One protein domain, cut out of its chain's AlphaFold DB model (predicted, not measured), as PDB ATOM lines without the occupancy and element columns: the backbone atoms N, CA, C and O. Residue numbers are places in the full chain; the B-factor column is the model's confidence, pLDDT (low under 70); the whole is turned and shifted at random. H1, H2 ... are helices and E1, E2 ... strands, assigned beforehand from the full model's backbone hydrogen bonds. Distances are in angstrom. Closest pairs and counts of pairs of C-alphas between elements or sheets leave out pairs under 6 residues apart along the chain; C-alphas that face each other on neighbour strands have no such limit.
ATOM      1  N   LEU A 254     179.890 193.708 219.089       90.94
ATOM      2  CA  LEU A 254     179.001 193.194 220.144       90.94
ATOM      3  C   LEU A 254     178.225 191.967 219.682       90.94
ATOM      4  O   LEU A 254     178.079 191.023 220.455       90.94
ATOM      5  N   THR A 255     177.760 191.970 218.435       90.62
ATOM      6  CA  THR A 255     177.071 190.820 217.848       90.62
ATOM      7  C   THR A 255     178.007 189.611 217.786       90.62
ATOM      8  O   THR A 255     177.610 188.508 218.164       90.62
ATOM      9  N   ILE A 256     179.277 189.820 217.417       90.75
ATOM     10  CA  ILE A 256     180.296 188.758 217.434       90.75
ATOM     11  C   ILE A 256     180.499 188.224 218.861       90.75
ATOM     12  O   ILE A 256     180.476 187.011 219.062       90.75
ATOM     13  N   ILE A 257     180.644 189.107 219.859       93.81
ATOM     14  CA  ILE A 257     180.792 188.714 221.273       93.81
ATOM     15  C   ILE A 257     179.605 187.859 221.731       93.81
ATOM     16  O   ILE A 257     179.816 186.773 222.259       93.81
ATOM     17  N   GLN A 258     178.369 188.296 221.477       92.31
ATOM     18  CA  GLN A 258     177.162 187.571 221.891       92.31
ATOM     19  C   GLN A 258     177.066 186.182 221.253       92.31
ATOM     20  O   GLN A 258     176.709 185.206 221.918       92.31
ATOM     21  N   LYS A 259     177.394 186.071 219.961       92.19
ATOM     22  CA  LYS A 259     177.400 184.780 219.269       92.19
ATOM     23  C   LYS A 259     178.493 183.857 219.804       92.19
ATOM     24  O   LYS A 259     178.243 182.668 219.973       92.19
ATOM     25  N   LEU A 260     179.677 184.388 220.115       93.56
ATOM     26  CA  LEU A 260     180.753 183.622 220.747       93.56
ATOM     27  C   LEU A 260     180.361 183.146 222.146       93.56
ATOM     28  O   LEU A 260     180.463 181.954 222.408       93.56
ATOM     29  N   GLU A 261     179.859 184.027 223.014       94.19
ATOM     30  CA  GLU A 261     179.348 183.656 224.344       94.19
ATOM     31  C   GLU A 261     178.303 182.536 224.238       94.19
ATOM     32  O   GLU A 261     178.386 181.531 224.946       94.19
ATOM     33  N   SER A 262     177.369 182.655 223.290       91.75
ATOM     34  CA  SER A 262     176.373 181.618 223.017       91.75
ATOM     35  C   SER A 262     177.003 180.303 222.540       91.75
ATOM     36  O   SER A 262     176.620 179.239 223.021       91.75
ATOM     37  N   ALA A 263     177.989 180.349 221.640       91.19
ATOM     38  CA  ALA A 263     178.698 179.162 221.160       91.19
ATOM     39  C   ALA A 263     179.464 178.449 222.287       91.19
ATOM     40  O   ALA A 263     179.418 177.224 222.371       91.19
ATOM     41  N   PHE A 264     180.098 179.204 223.191       91.38
ATOM     42  CA  PHE A 264     180.752 178.665 224.386       91.38
ATOM     43  C   PHE A 264     179.755 177.967 225.317       91.38
ATOM     44  O   PHE A 264     179.994 176.829 225.707       91.38
ATOM     45  N   VAL A 265     178.619 178.603 225.623       90.44
ATOM     46  CA  VAL A 265     177.568 178.024 226.484       90.44
ATOM     47  C   VAL A 265     176.945 176.770 225.870       90.44
ATOM     48  O   VAL A 265     176.620 175.825 226.583       90.44
ATOM     49  N   ASN A 266     176.776 176.753 224.547       85.12
ATOM     50  CA  ASN A 266     176.160 175.639 223.831       85.12
ATOM     51  C   ASN A 266     177.144 174.507 223.500       85.12
ATOM     52  O   ASN A 266     176.715 173.455 223.023       85.12
ATOM     53  N   CYS A 267     178.448 174.699 223.710       84.19
ATOM     54  CA  CYS A 267     179.441 173.667 223.452       84.19
ATOM     55  C   CYS A 267     179.395 172.601 224.561       84.19
ATOM     56  O   CYS A 267     179.688 172.918 225.713       84.19
ATOM     57  N   PRO A 268     179.114 171.319 224.249       80.75
ATOM     58  CA  PRO A 268     179.000 170.270 225.267       80.75
ATOM     59  C   PRO A 268     180.272 170.025 226.092       80.75
ATOM     60  O   PRO A 268     180.196 169.421 227.158       80.75
ATOM     61  N   LEU A 269     181.436 170.457 225.597       81.75
ATOM     62  CA  LEU A 269     182.713 170.347 226.307       81.75
ATOM     63  C   LEU A 269     182.886 171.379 227.425       81.75
ATOM     64  O   LEU A 269     183.790 171.220 228.250       81.75
ATOM     65  N   PHE A 270     182.077 172.439 227.441       85.06
ATOM     66  CA  PHE A 270     182.293 173.574 228.320       85.06
ATOM     67  C   PHE A 270     181.139 173.783 229.298       85.06
ATOM     68  O   PHE A 270     179.967 173.845 228.938       85.06
ATOM     69  N   LYS A 271     181.503 174.002 230.557       87.00
ATOM     70  CA  LYS A 271     180.703 174.723 231.537       87.00
ATOM     71  C   LYS A 271     181.355 176.088 231.738       87.00
ATOM     72  O   LYS A 271     182.371 176.178 232.424       87.00
ATOM     73  N   CYS A 272     180.801 177.110 231.089       88.38
ATOM     74  CA  CYS A 272     181.368 178.457 231.076       88.38
ATOM     75  C   CYS A 272     180.712 179.387 232.096       88.38
ATOM     76  O   CYS A 272     179.486 179.444 232.192       88.38
ATOM     77  N   GLU A 273     181.535 180.195 232.757       89.69
ATOM     78  CA  GLU A 273     181.118 181.428 233.422       89.69
ATOM     79  C   GLU A 273     181.913 182.604 232.847       89.69
ATOM     80  O   GLU A 273     183.139 182.545 232.728       89.69
ATOM     81  N   PHE A 274     181.220 183.683 232.486       91.56
ATOM     82  CA  PHE A 274     181.845 184.906 231.984       91.56
ATOM     83  C   PHE A 274     181.852 185.962 233.084       91.56
ATOM     84  O   PHE A 274     180.807 186.251 233.666       91.56
ATOM     85  N   ASN A 275     183.018 186.550 233.353       87.94
ATOM     86  CA  ASN A 275     183.221 187.581 234.376       87.94
ATOM     87  C   ASN A 275     182.606 187.224 235.740       87.94
ATOM     88  O   ASN A 275     181.924 188.045 236.354       87.94
ATOM     89  N   SER A 276     182.844 185.996 236.213       84.75
ATOM     90  CA  SER A 276     182.302 185.528 237.489       84.75
ATOM     91  C   SER A 276     182.716 186.459 238.637       84.75
ATOM     92  O   SER A 276     183.879 186.857 238.776       84.75
ATOM     93  N   THR A 277     181.754 186.844 239.477       81.00
ATOM     94  CA  THR A 277     181.998 187.760 240.605       81.00
ATOM     95  C   THR A 277     182.901 187.142 241.669       81.00
ATOM     96  O   THR A 277     183.496 187.868 242.458       81.00
ATOM     97  N   GLU A 278     183.017 185.814 241.691       79.81
ATOM     98  CA  GLU A 278     183.855 185.080 242.641       79.81
ATOM     99  C   GLU A 278     185.336 185.062 242.243       79.81
ATOM    100  O   GLU A 278     186.211 184.929 243.097       79.81
ATOM    101  N   THR A 279     185.631 185.184 240.947       78.69
ATOM    102  CA  THR A 279     186.972 184.942 240.394       78.69
ATOM    103  C   THR A 279     187.562 186.149 239.674       78.69
ATOM    104  O   THR A 279     188.765 186.166 239.409       78.69
ATOM    105  N   SER A 280     186.738 187.145 239.347       77.94
ATOM    106  CA  SER A 280     187.172 188.371 238.684       77.94
ATOM    107  C   SER A 280     188.073 189.232 239.576       77.94
ATOM    108  O   SER A 280     188.077 189.152 240.806       77.94
ATOM    109  N   ARG A 281     188.885 190.080 238.935       80.31
ATOM    110  CA  ARG A 281     189.793 191.006 239.628       80.31
ATOM    111  C   ARG A 281     189.007 192.036 240.438       80.31
ATOM    112  O   ARG A 281     187.953 192.479 240.003       80.31
ATOM    113  N   ILE A 282     189.557 192.468 241.572       76.88
ATOM    114  CA  ILE A 282     188.924 193.450 242.469       76.88
ATOM    115  C   ILE A 282     189.002 194.862 241.862       76.88
ATOM    116  O   ILE A 282     188.017 195.596 241.820       76.88
ATOM    117  N   ASN A 283     190.170 195.242 241.338       75.19
ATOM    118  CA  ASN A 283     190.437 196.582 240.814       75.19
ATOM    119  C   ASN A 283     190.209 196.642 239.300       75.19
ATOM    120  O   ASN A 283     191.146 196.704 238.504       75.19
ATOM    121  N   GLN A 284     188.932 196.617 238.923       69.44
ATOM    122  CA  GLN A 284     188.450 196.563 237.537       69.44
ATOM    123  C   GLN A 284     188.467 197.915 236.805       69.44
ATOM    124  O   GLN A 284     188.476 197.954 235.580       69.44
ATOM    125  N   PHE A 285     188.489 199.033 237.536       68.88
ATOM    126  CA  PHE A 285     188.388 200.376 236.948       68.88
ATOM    127  C   PHE A 285     189.662 200.852 236.236       68.88
ATOM    128  O   PHE A 285     189.610 201.818 235.480       68.88
ATOM    129  N   MET A 286     190.802 200.192 236.468       75.81
ATOM    130  CA  MET A 286     192.097 200.618 235.919       75.81
ATOM    131  C   MET A 286     192.328 200.148 234.478       75.81
ATOM    132  O   MET A 286     193.077 200.777 233.735       75.81
ATOM    133  N   ALA A 287     191.683 199.052 234.075       83.31
ATOM    134  CA  ALA A 287     191.684 198.544 232.708       83.31
ATOM    135  C   ALA A 287     190.437 197.684 232.487       83.31
ATOM    136  O   ALA A 287     190.060 196.904 233.366       83.31
ATOM    137  N   ALA A 288     189.829 197.777 231.302       88.50
ATOM    138  CA  ALA A 288     188.739 196.876 230.960       88.50
ATOM    139  C   ALA A 288     189.299 195.454 230.874       88.50
ATOM    140  O   ALA A 288     190.293 195.216 230.189       88.50
ATOM    141  N   HIS A 289     188.676 194.519 231.575       89.69
ATOM    142  CA  HIS A 289     189.045 193.113 231.560       89.69
ATOM    143  C   HIS A 289     187.824 192.304 231.147       89.69
ATOM    144  O   HIS A 289     186.686 192.724 231.352       89.69
ATOM    145  N   TYR A 290     188.084 191.150 230.555       92.88
ATOM    146  CA  TYR A 290     187.064 190.151 230.308       92.88
ATOM    147  C   TYR A 290     187.669 188.796 230.643       92.88
ATOM    148  O   TYR A 290     188.757 188.481 230.158       92.88
ATOM    149  N   GLN A 291     186.994 188.019 231.479       92.94
ATOM    150  CA  GLN A 291     187.435 186.711 231.938       92.94
ATOM    151  C   GLN A 291     186.409 185.647 231.564       92.94
ATOM    152  O   GLN A 291     185.202 185.876 231.648       92.94
ATOM    153  N   ILE A 292     186.911 184.477 231.197       93.94
ATOM    154  CA  ILE A 292     186.127 183.263 231.027       93.94
ATOM    155  C   ILE A 292     186.713 182.164 231.911       93.94
ATOM    156  O   ILE A 292     187.925 181.918 231.898       93.94
ATOM    157  N   ASP A 293     185.833 181.509 232.659       91.94
ATOM    158  CA  ASP A 293     186.135 180.332 233.460       91.94
ATOM    159  C   ASP A 293     185.484 179.120 232.779       91.94
ATOM    160  O   ASP A 293     184.285 179.130 232.502       91.94
ATOM    161  N   ILE A 294     186.275 178.090 232.471       89.50
ATOM    162  CA  ILE A 294     185.834 176.873 231.778       89.50
ATOM    163  C   ILE A 294     186.015 175.677 232.715       89.50
ATOM    164  O   ILE A 294     187.113 175.425 233.216       89.50
ATOM    165  N   ASN A 295     184.935 174.919 232.928       83.81
ATOM    166  CA  ASN A 295     184.910 173.668 233.698       83.81
ATOM    167  C   ASN A 295     185.442 173.795 235.138       83.81
ATOM    168  O   ASN A 295     185.852 172.801 235.720       83.81
ATOM    169  N   ASN A 296     185.439 175.004 235.713       76.38
ATOM    170  CA  ASN A 296     186.019 175.355 237.021       76.38
ATOM    171  C   ASN A 296     187.540 175.137 237.173       76.38
ATOM    172  O   ASN A 296     188.104 175.544 238.189       76.38
ATOM    173  N   ASP A 297     188.208 174.579 236.162       81.25
ATOM    174  CA  ASP A 297     189.618 174.177 236.213       81.25
ATOM    175  C   ASP A 297     190.526 175.057 235.343       81.25
ATOM    176  O   ASP A 297     191.742 175.088 235.544       81.25
ATOM    177  N   PHE A 298     189.956 175.784 234.380       89.19
ATOM    178  CA  PHE A 298     190.696 176.636 233.457       89.19
ATOM    179  C   PHE A 298     190.148 178.062 233.473       89.19
ATOM    180  O   PHE A 298     188.937 178.271 233.441       89.19
ATOM    181  N   LYS A 299     191.047 179.051 233.499       90.56
ATOM    182  CA  LYS A 299     190.695 180.474 233.489       90.56
ATOM    183  C   LYS A 299     191.555 181.213 232.483       90.56
ATOM    184  O   LYS A 299     192.776 181.052 232.482       90.56
ATOM    185  N   TYR A 300     190.931 182.059 231.673       93.25
ATOM    186  CA  TYR A 300     191.641 182.953 230.766       93.25
ATOM    187  C   TYR A 300     191.054 184.357 230.824       93.25
ATOM    188  O   TYR A 300     189.840 184.543 230.913       93.25
ATOM    189  N   MET A 301     191.930 185.355 230.776       92.25
ATOM    190  CA  MET A 301     191.557 186.759 230.836       92.25
ATOM    191  C   MET A 301     192.506 187.587 229.983       92.25
ATOM    192  O   MET A 301     193.719 187.448 230.095       92.25
ATOM    193  N   SER A 302     191.935 188.508 229.216       93.25
ATOM    194  CA  SER A 302     192.647 189.614 228.591       93.25
ATOM    195  C   SER A 302     192.176 190.940 229.179       93.25
ATOM    196  O   SER A 302     191.026 191.104 229.597       93.25
ATOM    197  N   THR A 303     193.064 191.929 229.121       92.94
ATOM    198  CA  THR A 303     192.755 193.333 229.406       92.94
ATOM    199  C   THR A 303     192.898 194.200 228.164       92.94
ATOM    200  O   THR A 303     193.640 193.858 227.249       92.94
ATOM    201  N   HIS A 304     192.194 195.325 228.117       93.88
ATOM    202  CA  HIS A 304     192.354 196.344 227.085       93.88
ATOM    203  C   HIS A 304     191.835 197.704 227.590       93.88
ATOM    204  O   HIS A 304     191.153 197.792 228.609       93.88
ATOM    205  N   ILE A 305     192.079 198.787 226.844       91.25
ATOM    206  CA  ILE A 305     191.427 200.092 227.089       91.25
ATOM    207  C   ILE A 305     189.935 200.103 226.697       91.25
ATOM    208  O   ILE A 305     189.204 201.025 227.035       91.25
ATOM    209  N   ASN A 306     189.485 199.092 225.949       91.69
ATOM    210  CA  ASN A 306     188.129 198.962 225.415       91.69
ATOM    211  C   ASN A 306     187.619 197.561 225.742       91.69
ATOM    212  O   ASN A 306     188.220 196.576 225.315       91.69
ATOM    213  N   TYR A 307     186.502 197.492 226.459       90.94
ATOM    214  CA  TYR A 307     185.893 196.242 226.898       90.94
ATOM    215  C   TYR A 307     185.589 195.274 225.748       90.94
ATOM    216  O   TYR A 307     185.867 194.089 225.877       90.94
ATOM    217  N   LYS A 308     185.111 195.762 224.592       93.94
ATOM    218  CA  LYS A 308     184.799 194.900 223.438       93.94
ATOM    219  C   LYS A 308     186.043 194.181 222.911       93.94
ATOM    220  O   LYS A 308     186.006 192.990 222.630       93.94
ATOM    221  N   LYS A 309     187.174 194.886 222.853       93.75
ATOM    222  CA  LYS A 309     188.466 194.329 222.424       93.75
ATOM    223  C   LYS A 309     189.072 193.367 223.448       93.75
ATOM    224  O   LYS A 309     189.741 192.410 223.056       93.75
ATOM    225  N   ALA A 310     188.845 193.612 224.741       93.75
ATOM    226  CA  ALA A 310     189.189 192.656 225.790       93.75
ATOM    227  C   ALA A 310     188.349 191.378 225.635       93.75
ATOM    228  O   ALA A 310     188.914 190.296 225.559       93.75
ATOM    229  N   ALA A 311     187.028 191.514 225.480       95.06
ATOM    230  CA  ALA A 311     186.097 190.403 225.296       95.06
ATOM    231  C   ALA A 311     186.414 189.547 224.067       95.06
ATOM    232  O   ALA A 311     186.568 188.338 224.197       95.06
ATOM    233  N   LEU A 312     186.576 190.162 222.888       94.44
ATOM    234  CA  LEU A 312     186.885 189.435 221.653       94.44
ATOM    235  C   LEU A 312     188.183 188.635 221.766       94.44
ATOM    236  O   LEU A 312     188.228 187.482 221.353       94.44
ATOM    237  N   HIS A 313     189.229 189.222 222.349       94.81
ATOM    238  CA  HIS A 313     190.495 188.518 222.532       94.81
ATOM    239  C   HIS A 313     190.393 187.420 223.590       94.81
ATOM    240  O   HIS A 313     190.861 186.316 223.334       94.81
ATOM    241  N   THR A 314     189.706 187.659 224.715       95.62
ATOM    242  CA  THR A 314     189.452 186.611 225.714       95.62
ATOM    243  C   THR A 314     188.689 185.439 225.107       95.62
ATOM    244  O   THR A 314     189.113 184.299 225.259       95.62
ATOM    245  N   LEU A 315     187.591 185.687 224.394       95.44
ATOM    246  CA  LEU A 315     186.785 184.635 223.768       95.44
ATOM    247  C   LEU A 315     187.566 183.898 222.669       95.44
ATOM    248  O   LEU A 315     187.512 182.676 222.600       95.44
ATOM    249  N   MET A 316     188.350 184.610 221.858       94.31
ATOM    250  CA  MET A 316     189.167 184.013 220.797       94.31
ATOM    251  C   MET A 316     190.331 183.174 221.339       94.31
ATOM    252  O   MET A 316     190.541 182.060 220.884       94.31
ATOM    253  N   HIS A 317     191.096 183.669 222.312       94.19
ATOM    254  CA  HIS A 317     192.294 182.966 222.783       94.19
ATOM    255  C   HIS A 317     192.035 182.015 223.948       94.19
ATOM    256  O   HIS A 317     192.819 181.092 224.151       94.19
ATOM    257  N   SER A 318     190.939 182.166 224.696       94.44
ATOM    258  CA  SER A 318     190.590 181.195 225.740       94.44
ATOM    259  C   SER A 318     190.434 179.787 225.180       94.44
ATOM    260  O   SER A 318     190.947 178.849 225.782       94.44
ATOM    261  N   ILE A 319     189.800 179.639 224.013       93.69
ATOM    262  CA  ILE A 319     189.627 178.334 223.371       93.69
ATOM    263  C   ILE A 319     190.950 177.770 222.860       93.69
ATOM    264  O   ILE A 319     191.231 176.595 223.059       93.69
ATOM    265  N   GLU A 320     191.806 178.623 222.296       92.88
ATOM    266  CA  GLU A 320     193.161 178.262 221.879       92.88
ATOM    267  C   GLU A 320     193.973 177.702 223.055       92.88
ATOM    268  O   GLU A 320     194.552 176.617 222.974       92.88
ATOM    269  N   LYS A 321     193.983 178.431 224.177       92.00
ATOM    270  CA  LYS A 321     194.727 178.061 225.383       92.00
ATOM    271  C   LYS A 321     194.129 176.847 226.084       92.00
ATOM    272  O   LYS A 321     194.891 175.999 226.534       92.00
ATOM    273  N   PHE A 322     192.804 176.738 226.143       92.38
ATOM    274  CA  PHE A 322     192.126 175.580 226.720       92.38
ATOM    275  C   PHE A 322     192.432 174.303 225.928       92.38
ATOM    276  O   PHE A 322     192.827 173.298 226.510       92.38
ATOM    277  N   LEU A 323     192.307 174.345 224.598       91.69
ATOM    278  CA  LEU A 323     192.586 173.186 223.748       91.69
ATOM    279  C   LEU A 323     194.069 172.802 223.779       91.69
ATOM    280  O   LEU A 323     194.388 171.619 223.848       91.69
ATOM    281  N   THR A 324     194.973 173.787 223.807       89.44
ATOM    282  CA  THR A 324     196.413 173.535 223.993       89.44
ATOM    283  C   THR A 324     196.685 172.862 225.339       89.44
ATOM    284  O   THR A 324     197.373 171.847 225.380       89.44
ATOM    285  N   TYR A 325     196.088 173.365 226.421       87.25
ATOM    286  CA  TYR A 325     196.211 172.787 227.760       87.25
ATOM    287  C   TYR A 325     195.726 171.329 227.827       87.25
ATOM    288  O   TYR A 325     196.387 170.477 228.424       87.25
ATOM    289  N   GLU A 326     194.602 171.012 227.183       85.94
ATOM    290  CA  GLU A 326     194.077 169.643 227.126       85.94
ATOM    291  C   GLU A 326     194.932 168.721 226.237       85.94
ATOM    292  O   GLU A 326     195.208 167.583 226.620       85.94
ATOM    293  N   SER A 327     195.425 169.199 225.091       86.25
ATOM    294  CA  SER A 327     196.353 168.434 224.244       86.25
ATOM    295  C   SER A 327     197.681 168.146 224.956       86.25
ATOM    296  O   SER A 327     198.158 167.011 224.921       86.25
ATOM    297  N   GLU A 328     198.246 169.116 225.683       84.50
ATOM    298  CA  GLU A 328     199.456 168.924 226.497       84.50
ATOM    299  C   GLU A 328     199.245 167.863 227.589       84.50
ATOM    300  O   GLU A 328     200.082 166.970 227.762       84.50
ATOM    301  N   ARG A 329     198.097 167.894 228.282       81.00
ATOM    302  CA  ARG A 329     197.708 166.861 229.262       81.00
ATOM    303  C   ARG A 329     197.635 165.465 228.643       81.00
ATOM    304  O   ARG A 329     198.050 164.495 229.280       81.00
ATOM    305  N   ASN A 330     197.170 165.373 227.400       77.94
ATOM    306  CA  ASN A 330     197.063 164.125 226.641       77.94
ATOM    307  C   ASN A 330     198.351 163.740 225.885       77.94
ATOM    308  O   ASN A 330     198.370 162.720 225.198       77.94
ATOM    309  N   LYS A 331     199.448 164.497 226.057       76.38
ATOM    310  CA  LYS A 331     200.743 164.302 225.373       76.38
ATOM    311  C   LYS A 331     200.650 164.375 223.844       76.38
ATOM    312  O   LYS A 331     201.427 163.732 223.136       76.38
ATOM    313  N   GLU A 332     199.717 165.165 223.334       73.19
ATOM    314  CA  GLU A 332     199.593 165.460 221.912       73.19
ATOM    315  C   GLU A 332     200.483 166.657 221.559       73.19
ATOM    316  O   GLU A 332     200.367 167.729 222.151       73.19
ATOM    317  N   ASN A 333     201.380 166.494 220.583       68.94
ATOM    318  CA  ASN A 333     202.214 167.593 220.092       68.94
ATOM    319  C   ASN A 333     201.470 168.369 218.993       68.94
ATOM    320  O   ASN A 333     201.761 168.237 217.802       68.94
ATOM    321  N   THR A 334     200.435 169.103 219.396       76.25
ATOM    322  CA  THR A 334     199.575 169.913 218.521       76.25
ATOM    323  C   THR A 334     199.535 171.343 219.007       76.25
ATOM    324  O   THR A 334     199.309 171.584 220.192       76.25
ATOM    325  N   LEU A 335     199.656 172.289 218.081       85.06
ATOM    326  CA  LEU A 335     199.416 173.686 218.394       85.06
ATOM    327  C   LEU A 335     198.014 174.081 217.954       85.06
ATOM    328  O   LEU A 335     197.705 174.029 216.766       85.06
ATOM    329  N   TRP A 336     197.183 174.511 218.892       92.38
ATOM    330  CA  TRP A 336     195.889 175.086 218.561       92.38
ATOM    331  C   TRP A 336     196.041 176.566 218.245       92.38
ATOM    332  O   TRP A 336     196.790 177.271 218.915       92.38
ATOM    333  N   ILE A 337     195.319 177.025 217.228       93.00
ATOM    334  CA  ILE A 337     195.194 178.434 216.863       93.00
ATOM    335  C   ILE A 337     193.710 178.747 216.746       93.00
ATOM    336  O   ILE A 337     192.938 177.931 216.232       93.00
ATOM    337  N   ALA A 338     193.320 179.932 217.208       93.88
ATOM    338  CA  ALA A 338     191.995 180.471 216.950       93.88
ATOM    339  C   ALA A 338     192.063 181.926 216.473       93.88
ATOM    340  O   ALA A 338     192.808 182.729 217.033       93.88
ATOM    341  N   ASP A 339     191.307 182.272 215.429       93.06
ATOM    342  CA  ASP A 339     191.301 183.630 214.884       93.06
ATOM    343  C   ASP A 339     189.996 183.998 214.157       93.06
ATOM    344  O   ASP A 339     189.340 183.147 213.562       93.06
ATOM    345  N   LEU A 340     189.623 185.278 214.197       89.50
ATOM    346  CA  LEU A 340     188.478 185.834 213.461       89.50
ATOM    347  C   LEU A 340     188.829 186.224 212.014       89.50
ATOM    348  O   LEU A 340     187.937 186.405 211.188       89.50
ATOM    349  N   ASP A 341     190.117 186.406 211.711       88.00
ATOM    350  CA  ASP A 341     190.613 186.750 210.379       88.00
ATOM    351  C   ASP A 341     191.262 185.523 209.733       88.00
ATOM    352  O   ASP A 341     192.184 184.928 210.296       88.00
ATOM    353  N   LYS A 342     190.788 185.152 208.536       87.06
ATOM    354  CA  LYS A 342     191.268 183.963 207.814       87.06
ATOM    355  C   LYS A 342     192.767 184.018 207.563       87.06
ATOM    356  O   LYS A 342     193.461 183.032 207.791       87.06
ATOM    357  N   ASP A 343     193.274 185.159 207.120       89.94
ATOM    358  CA  ASP A 343     194.686 185.265 206.781       89.94
ATOM    359  C   ASP A 343     195.553 185.212 208.046       89.94
ATOM    360  O   ASP A 343     196.548 184.486 208.089       89.94
ATOM    361  N   ARG A 344     195.144 185.907 209.117       90.75
ATOM    362  CA  ARG A 344     195.832 185.878 210.416       90.75
ATOM    363  C   ARG A 344     195.821 184.487 211.048       90.75
ATOM    364  O   ARG A 344     196.842 184.096 211.609       90.75
ATOM    365  N   PHE A 345     194.733 183.728 210.912       91.69
ATOM    366  CA  PHE A 345     194.649 182.331 211.347       91.69
ATOM    367  C   PHE A 345     195.795 181.490 210.763       91.69
ATOM    368  O   PHE A 345     196.569 180.892 211.512       91.69
ATOM    369  N   TYR A 346     195.963 181.507 209.435       89.38
ATOM    370  CA  TYR A 346     197.027 180.744 208.773       89.38
ATOM    371  C   TYR A 346     198.417 181.316 209.043       89.38
ATOM    372  O   TYR A 346     199.348 180.545 209.265       89.38
ATOM    373  N   ILE A 347     198.570 182.645 209.100       91.25
ATOM    374  CA  ILE A 347     199.843 183.278 209.480       91.25
ATOM    375  C   ILE A 347     200.295 182.772 210.851       91.25
ATOM    376  O   ILE A 347     201.439 182.348 210.991       91.25
ATOM    377  N   ARG A 348     199.410 182.772 211.857       91.38
ATOM    378  CA  ARG A 348     199.731 182.301 213.214       91.38
ATOM    379  C   ARG A 348     200.033 180.800 213.236       91.38
ATOM    380  O   ARG A 348     200.991 180.393 213.895       91.38
ATOM    381  N   GLY A 349     199.280 179.999 212.479       89.19
ATOM    382  CA  GLY A 349     199.532 178.565 212.318       89.19
ATOM    383  C   GLY A 349     200.913 178.262 211.736       89.19
ATOM    384  O   GLY A 349     201.668 177.492 212.322       89.19
ATOM    385  N   ILE A 350     201.286 178.920 210.636       86.38
ATOM    386  CA  ILE A 350     202.578 178.716 209.960       86.38
ATOM    387  C   ILE A 350     203.732 179.270 210.799       86.38
ATOM    388  O   ILE A 350     204.740 178.594 210.999       86.38
ATOM    389  N   ALA A 351     203.581 180.494 211.319       87.06
ATOM    390  CA  ALA A 351     204.632 181.203 212.046       87.06
ATOM    391  C   ALA A 351     205.133 180.445 213.278       87.06
ATOM    392  O   ALA A 351     206.277 180.610 213.695       87.06
ATOM    393  N   SER A 352     204.290 179.587 213.839       80.25
ATOM    394  CA  SER A 352     204.626 178.805 215.019       80.25
ATOM    395  C   SER A 352     205.637 177.680 214.761       80.25
ATOM    396  O   SER A 352     206.208 177.157 215.716       80.25
ATOM    397  N   PHE A 353     205.900 177.339 213.494       76.69
ATOM    398  CA  PHE A 353     206.917 176.357 213.091       76.69
ATOM    399  C   PHE A 353     208.207 176.993 212.555       76.69
ATOM    400  O   PHE A 353     209.138 176.275 212.186       76.69
ATOM    401  N   ILE A 354     208.293 178.325 212.505       74.44
ATOM    402  CA  ILE A 354     209.491 179.016 212.023       74.44
ATOM    403  C   ILE A 354     210.617 178.839 213.049       74.44
ATOM    404  O   ILE A 354     210.427 179.088 214.243       74.44
ATOM    405  N   ASP A 477     205.437 170.588 205.234       70.06
ATOM    406  CA  ASP A 477     204.119 169.934 205.215       70.06
ATOM    407  C   ASP A 477     203.386 170.222 206.535       70.06
ATOM    408  O   ASP A 477     203.318 169.392 207.444       70.06
ATOM    409  N   ILE A 478     202.906 171.462 206.666       73.25
ATOM    410  CA  ILE A 478     202.089 171.920 207.793       73.25
ATOM    411  C   ILE A 478     200.628 171.610 207.480       73.25
ATOM    412  O   ILE A 478     200.074 172.117 206.506       73.25
ATOM    413  N   LYS A 479     199.992 170.807 208.335       75.56
ATOM    414  CA  LYS A 479     198.582 170.431 208.197       75.56
ATOM    415  C   LYS A 479     197.743 171.056 209.289       75.56
ATOM    416  O   LYS A 479     198.098 170.988 210.466       75.56
ATOM    417  N   GLU A 480     196.610 171.608 208.880       82.50
ATOM    418  CA  GLU A 480     195.546 172.054 209.767       82.50
ATOM    419  C   GLU A 480     194.520 170.925 209.937       82.50
ATOM    420  O   GLU A 480     194.063 170.321 208.966       82.50
ATOM    421  N   LYS A 481     194.154 170.620 211.180       81.31
ATOM    422  CA  LYS A 481     193.021 169.756 211.506       81.31
ATOM    423  C   LYS A 481     191.987 170.587 212.266       81.31
ATOM    424  O   LYS A 481     192.292 171.027 213.385       81.31
ATOM    425  N   PRO A 482     190.777 170.778 211.712       79.88
ATOM    426  CA  PRO A 482     189.745 171.562 212.362       79.88
ATOM    427  C   PRO A 482     189.279 170.849 213.627       79.88
ATOM    428  O   PRO A 482     189.307 169.620 213.735       79.88
ATOM    429  N   TRP A 483     188.827 171.630 214.600       83.62
ATOM    430  CA  TRP A 483     188.236 171.069 215.807       83.62
ATOM    431  C   TRP A 483     186.862 170.457 215.512       83.62
ATOM    432  O   TRP A 483     186.094 171.008 214.727       83.62
ATOM    433  N   ILE A 484     186.497 169.363 216.191       79.81
ATOM    434  CA  ILE A 484     185.205 168.685 215.976       79.81
ATOM    435  C   ILE A 484     183.993 169.600 216.233       79.81
ATOM    436  O   ILE A 484     182.943 169.427 215.617       79.81
ATOM    437  N   TYR A 485     184.145 170.608 217.096       83.50
ATOM    438  CA  TYR A 485     183.102 171.592 217.396       83.50
ATOM    439  C   TYR A 485     183.226 172.891 216.586       83.50
ATOM    440  O   TYR A 485     182.453 173.815 216.831       83.50
ATOM    441  N   GLN A 486     184.124 172.969 215.591       86.69
ATOM    442  CA  GLN A 486     184.247 174.121 214.686       86.69
ATOM    443  C   GLN A 486     182.893 174.612 214.128       86.69
ATOM    444  O   GLN A 486     182.678 175.826 214.173       86.69
ATOM    445  N   PRO A 487     181.941 173.750 213.699       83.94
ATOM    446  CA  PRO A 487     180.640 174.204 213.193       83.94
ATOM    447  C   PRO A 487     179.840 175.094 214.156       83.94
ATOM    448  O   PRO A 487     179.072 175.943 213.712       83.94
ATOM    449  N   LEU A 488     180.014 174.939 215.477       83.38
ATOM    450  CA  LEU A 488     179.329 175.779 216.471       83.38
ATOM    451  C   LEU A 488     179.837 177.227 216.451       83.38
ATOM    452  O   LEU A 488     179.087 178.156 216.746       83.38
ATOM    453  N   PHE A 489     181.102 177.419 216.076       89.19
ATOM    454  CA  PHE A 489     181.795 178.706 216.094       89.19
ATOM    455  C   PHE A 489     181.825 179.390 214.719       89.19
ATOM    456  O   PHE A 489     182.090 180.592 214.644       89.19
ATOM    457  N   GLU A 490     181.474 178.674 213.640       81.38
ATOM    458  CA  GLU A 490     181.393 179.236 212.283       81.38
ATOM    459  C   GLU A 490     180.421 180.416 212.199       81.38
ATOM    460  O   GLU A 490     180.726 181.414 211.556       81.38
ATOM    461  N   SER A 491     179.289 180.363 212.913       76.69
ATOM    462  CA  SER A 491     178.293 181.451 212.919       76.69
ATOM    463  C   SER A 491     178.817 182.793 213.462       76.69
ATOM    464  O   SER A 491     178.232 183.842 213.170       76.69
ATOM    465  N   SER A 492     179.923 182.747 214.211       81.00
ATOM    466  CA  SER A 492     180.638 183.882 214.809       81.00
ATOM    467  C   SER A 492     181.916 184.247 214.048       81.00
ATOM    468  O   SER A 492     182.702 185.059 214.531       81.00
ATOM    469  N   ASN A 493     182.149 183.622 212.890       83.62
ATOM    470  CA  ASN A 493     183.348 183.774 212.069       83.62
ATOM    471  C   ASN A 493     184.668 183.427 212.791       83.62
ATOM    472  O   ASN A 493     185.728 183.924 212.420       83.62
ATOM    473  N   LEU A 494     184.624 182.581 213.829       90.50
ATOM    474  CA  LEU A 494     185.825 182.145 214.541       90.50
ATOM    475  C   LEU A 494     186.366 180.853 213.925       90.50
ATOM    476  O   LEU A 494     185.712 179.808 213.943       90.50
ATOM    477  N   LEU A 495     187.582 180.929 213.396       90.38
ATOM    478  CA  LEU A 495     188.360 179.791 212.929       90.38
ATOM    479  C   LEU A 495     189.112 179.182 214.102       90.38
ATOM    480  O   LEU A 495     189.797 179.897 214.820       90.38
ATOM    481  N   ILE A 496     189.010 177.870 214.270       91.88
ATOM    482  CA  ILE A 496     189.735 177.081 215.261       91.88
ATOM    483  C   ILE A 496     190.327 175.874 214.533       91.88
ATOM    484  O   ILE A 496     189.647 175.198 213.752       91.88
ATOM    485  N   GLY A 497     191.602 175.595 214.765       90.12
ATOM    486  CA  GLY A 497     192.264 174.434 214.184       90.12
ATOM    487  C   GLY A 497     193.555 174.099 214.907       90.12
ATOM    488  O   GLY A 497     194.198 174.965 215.501       90.12
ATOM    489  N   SER A 498     193.908 172.820 214.867       89.25
ATOM    490  CA  SER A 498     195.201 172.329 215.327       89.25
ATOM    491  C   SER A 498     196.153 172.254 214.146       89.25
ATOM    492  O   SER A 498     195.819 171.698 213.103       89.25
ATOM    493  N   PHE A 499     197.341 172.813 214.303       86.00
ATOM    494  CA  PHE A 499     198.392 172.762 213.307       86.00
ATOM    495  C   PHE A 499     199.454 171.751 213.730       86.00
ATOM    496  O   PHE A 499     199.853 171.688 214.899       86.00
ATOM    497  N   GLN A 500     199.913 170.954 212.769       81.69
ATOM    498  CA  GLN A 500     200.973 169.965 212.948       81.69
ATOM    499  C   GLN A 500     201.961 170.047 211.791       81.69
ATOM    500  O   GLN A 500     201.553 170.097 210.632       81.69
ATOM    501  N   LEU A 501     203.255 169.989 212.102       71.75
ATOM    502  CA  LEU A 501     204.281 169.733 211.100       71.75
ATOM    503  C   LEU A 501     204.353 168.223 210.848       71.75
ATOM    504  O   LEU A 501     204.578 167.441 211.771       71.75
ATOM    505  N   THR A 502     204.148 167.817 209.602       63.44
ATOM    506  CA  THR A 502     204.256 166.430 209.141       63.44
ATOM    507  C   THR A 502     205.459 166.285 208.195       63.44
ATOM    508  O   THR A 502     205.856 167.247 207.550       63.44
TER     509      THR A 502
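AT A GLANCE: This is residues 254 to 354 and 477 to 502 of the 507 residues of an uncharacterized protein of Bacillus sp. BK100 (UniProt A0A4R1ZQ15). A long helix, H2, runs through the middle between two small three-stranded sheets, E1 E2 E3 and E4 E6 E5. H1 packs beside the first part of H2, H3 covers the far face of the second sheet, and the short H4 sits by H1. The 127 printed residues hold four named helices and six named strands, in the order H1 E1 E2 E3 H2 E4 H3 E5 H4 E6; both sheets are antiparallel, and the class is mixed, helices and strands. The whole is compact, with a radius of gyration of the C-alphas of 14.8 A, and elongated, spanning 46 by 29 by 27 A.

IN THESE COORDINATES: Find C-alpha 254 at (179.001, 193.194, 220.144); from there H1 runs to residue 266, 18.2 A. Next come E1, residues 272 to 274, 6.5 A, E2, residues 288 to 294, 20.2 A, and E3, residues 298 to 304, 20.8 A. H2 starts at C-alpha 307, (185.893, 196.242, 226.898), and reaches residue 329, 31.8 A on, with a kink of 26 degrees near residue 316. Then look for E4, residues 335 to 339, 13.3 A, and H3, residues 342 to 351, 14.3 A. Past the cut are E5, residues 477 to 482, 16.1 A, H4, residues 486 to 490, 6.3 A, and E6, residues 495 to 502, 21.1 A, ending at (204.256, 166.430, 209.141).

HOW THE PARTS SIT: E1, E2 and E3 form a meander, each strand the antiparallel neighbour of the one before; look for N 273 and O 293 at 3.0 A, and N 294 and O 298 at 2.8 A. H1 and H2 on one face of this sheet make two layers. H2 lies over E2 and E3 at a height over the sheet of 6.8 A. H1 and H2 touch, closest at the C-alphas of Ile 257 and Leu 312, 6.1 A, at a shallow tilt of 31 degrees, the same way; H2 does so with residues 308 to 315 alone. In the strongly twisted second sheet, N 337 and O 497 are 2.9 A apart, and N 481 and O 498 2.8 A. H2 and H3 are on opposite faces of it, three layers, at heights over the sheet of 7.6 A and 7.8 A. H4 only grazes it and only just touches H1, with 3 pairs of C-alphas within 8 A, the closest Ala 263 and Leu 488, 5.8 A. Every O i to N i+4 pair is within hydrogen-bond range in H1, H3 and H4, and 17 of 19 in H2.

THE WHOLE: The C-alphas farthest apart, those of Phe 285 and Asp 477, are 46.7 A apart. Residues 355 to 476 are not printed, and C-alphas 354 and 477 are 12.6 A apart across the cut. Of the links printed whole, E1 to E2 is long and the others are tight. The mean pLDDT of the printed part is 86.4; residues 284 to 285, 333 and 502 are under 70.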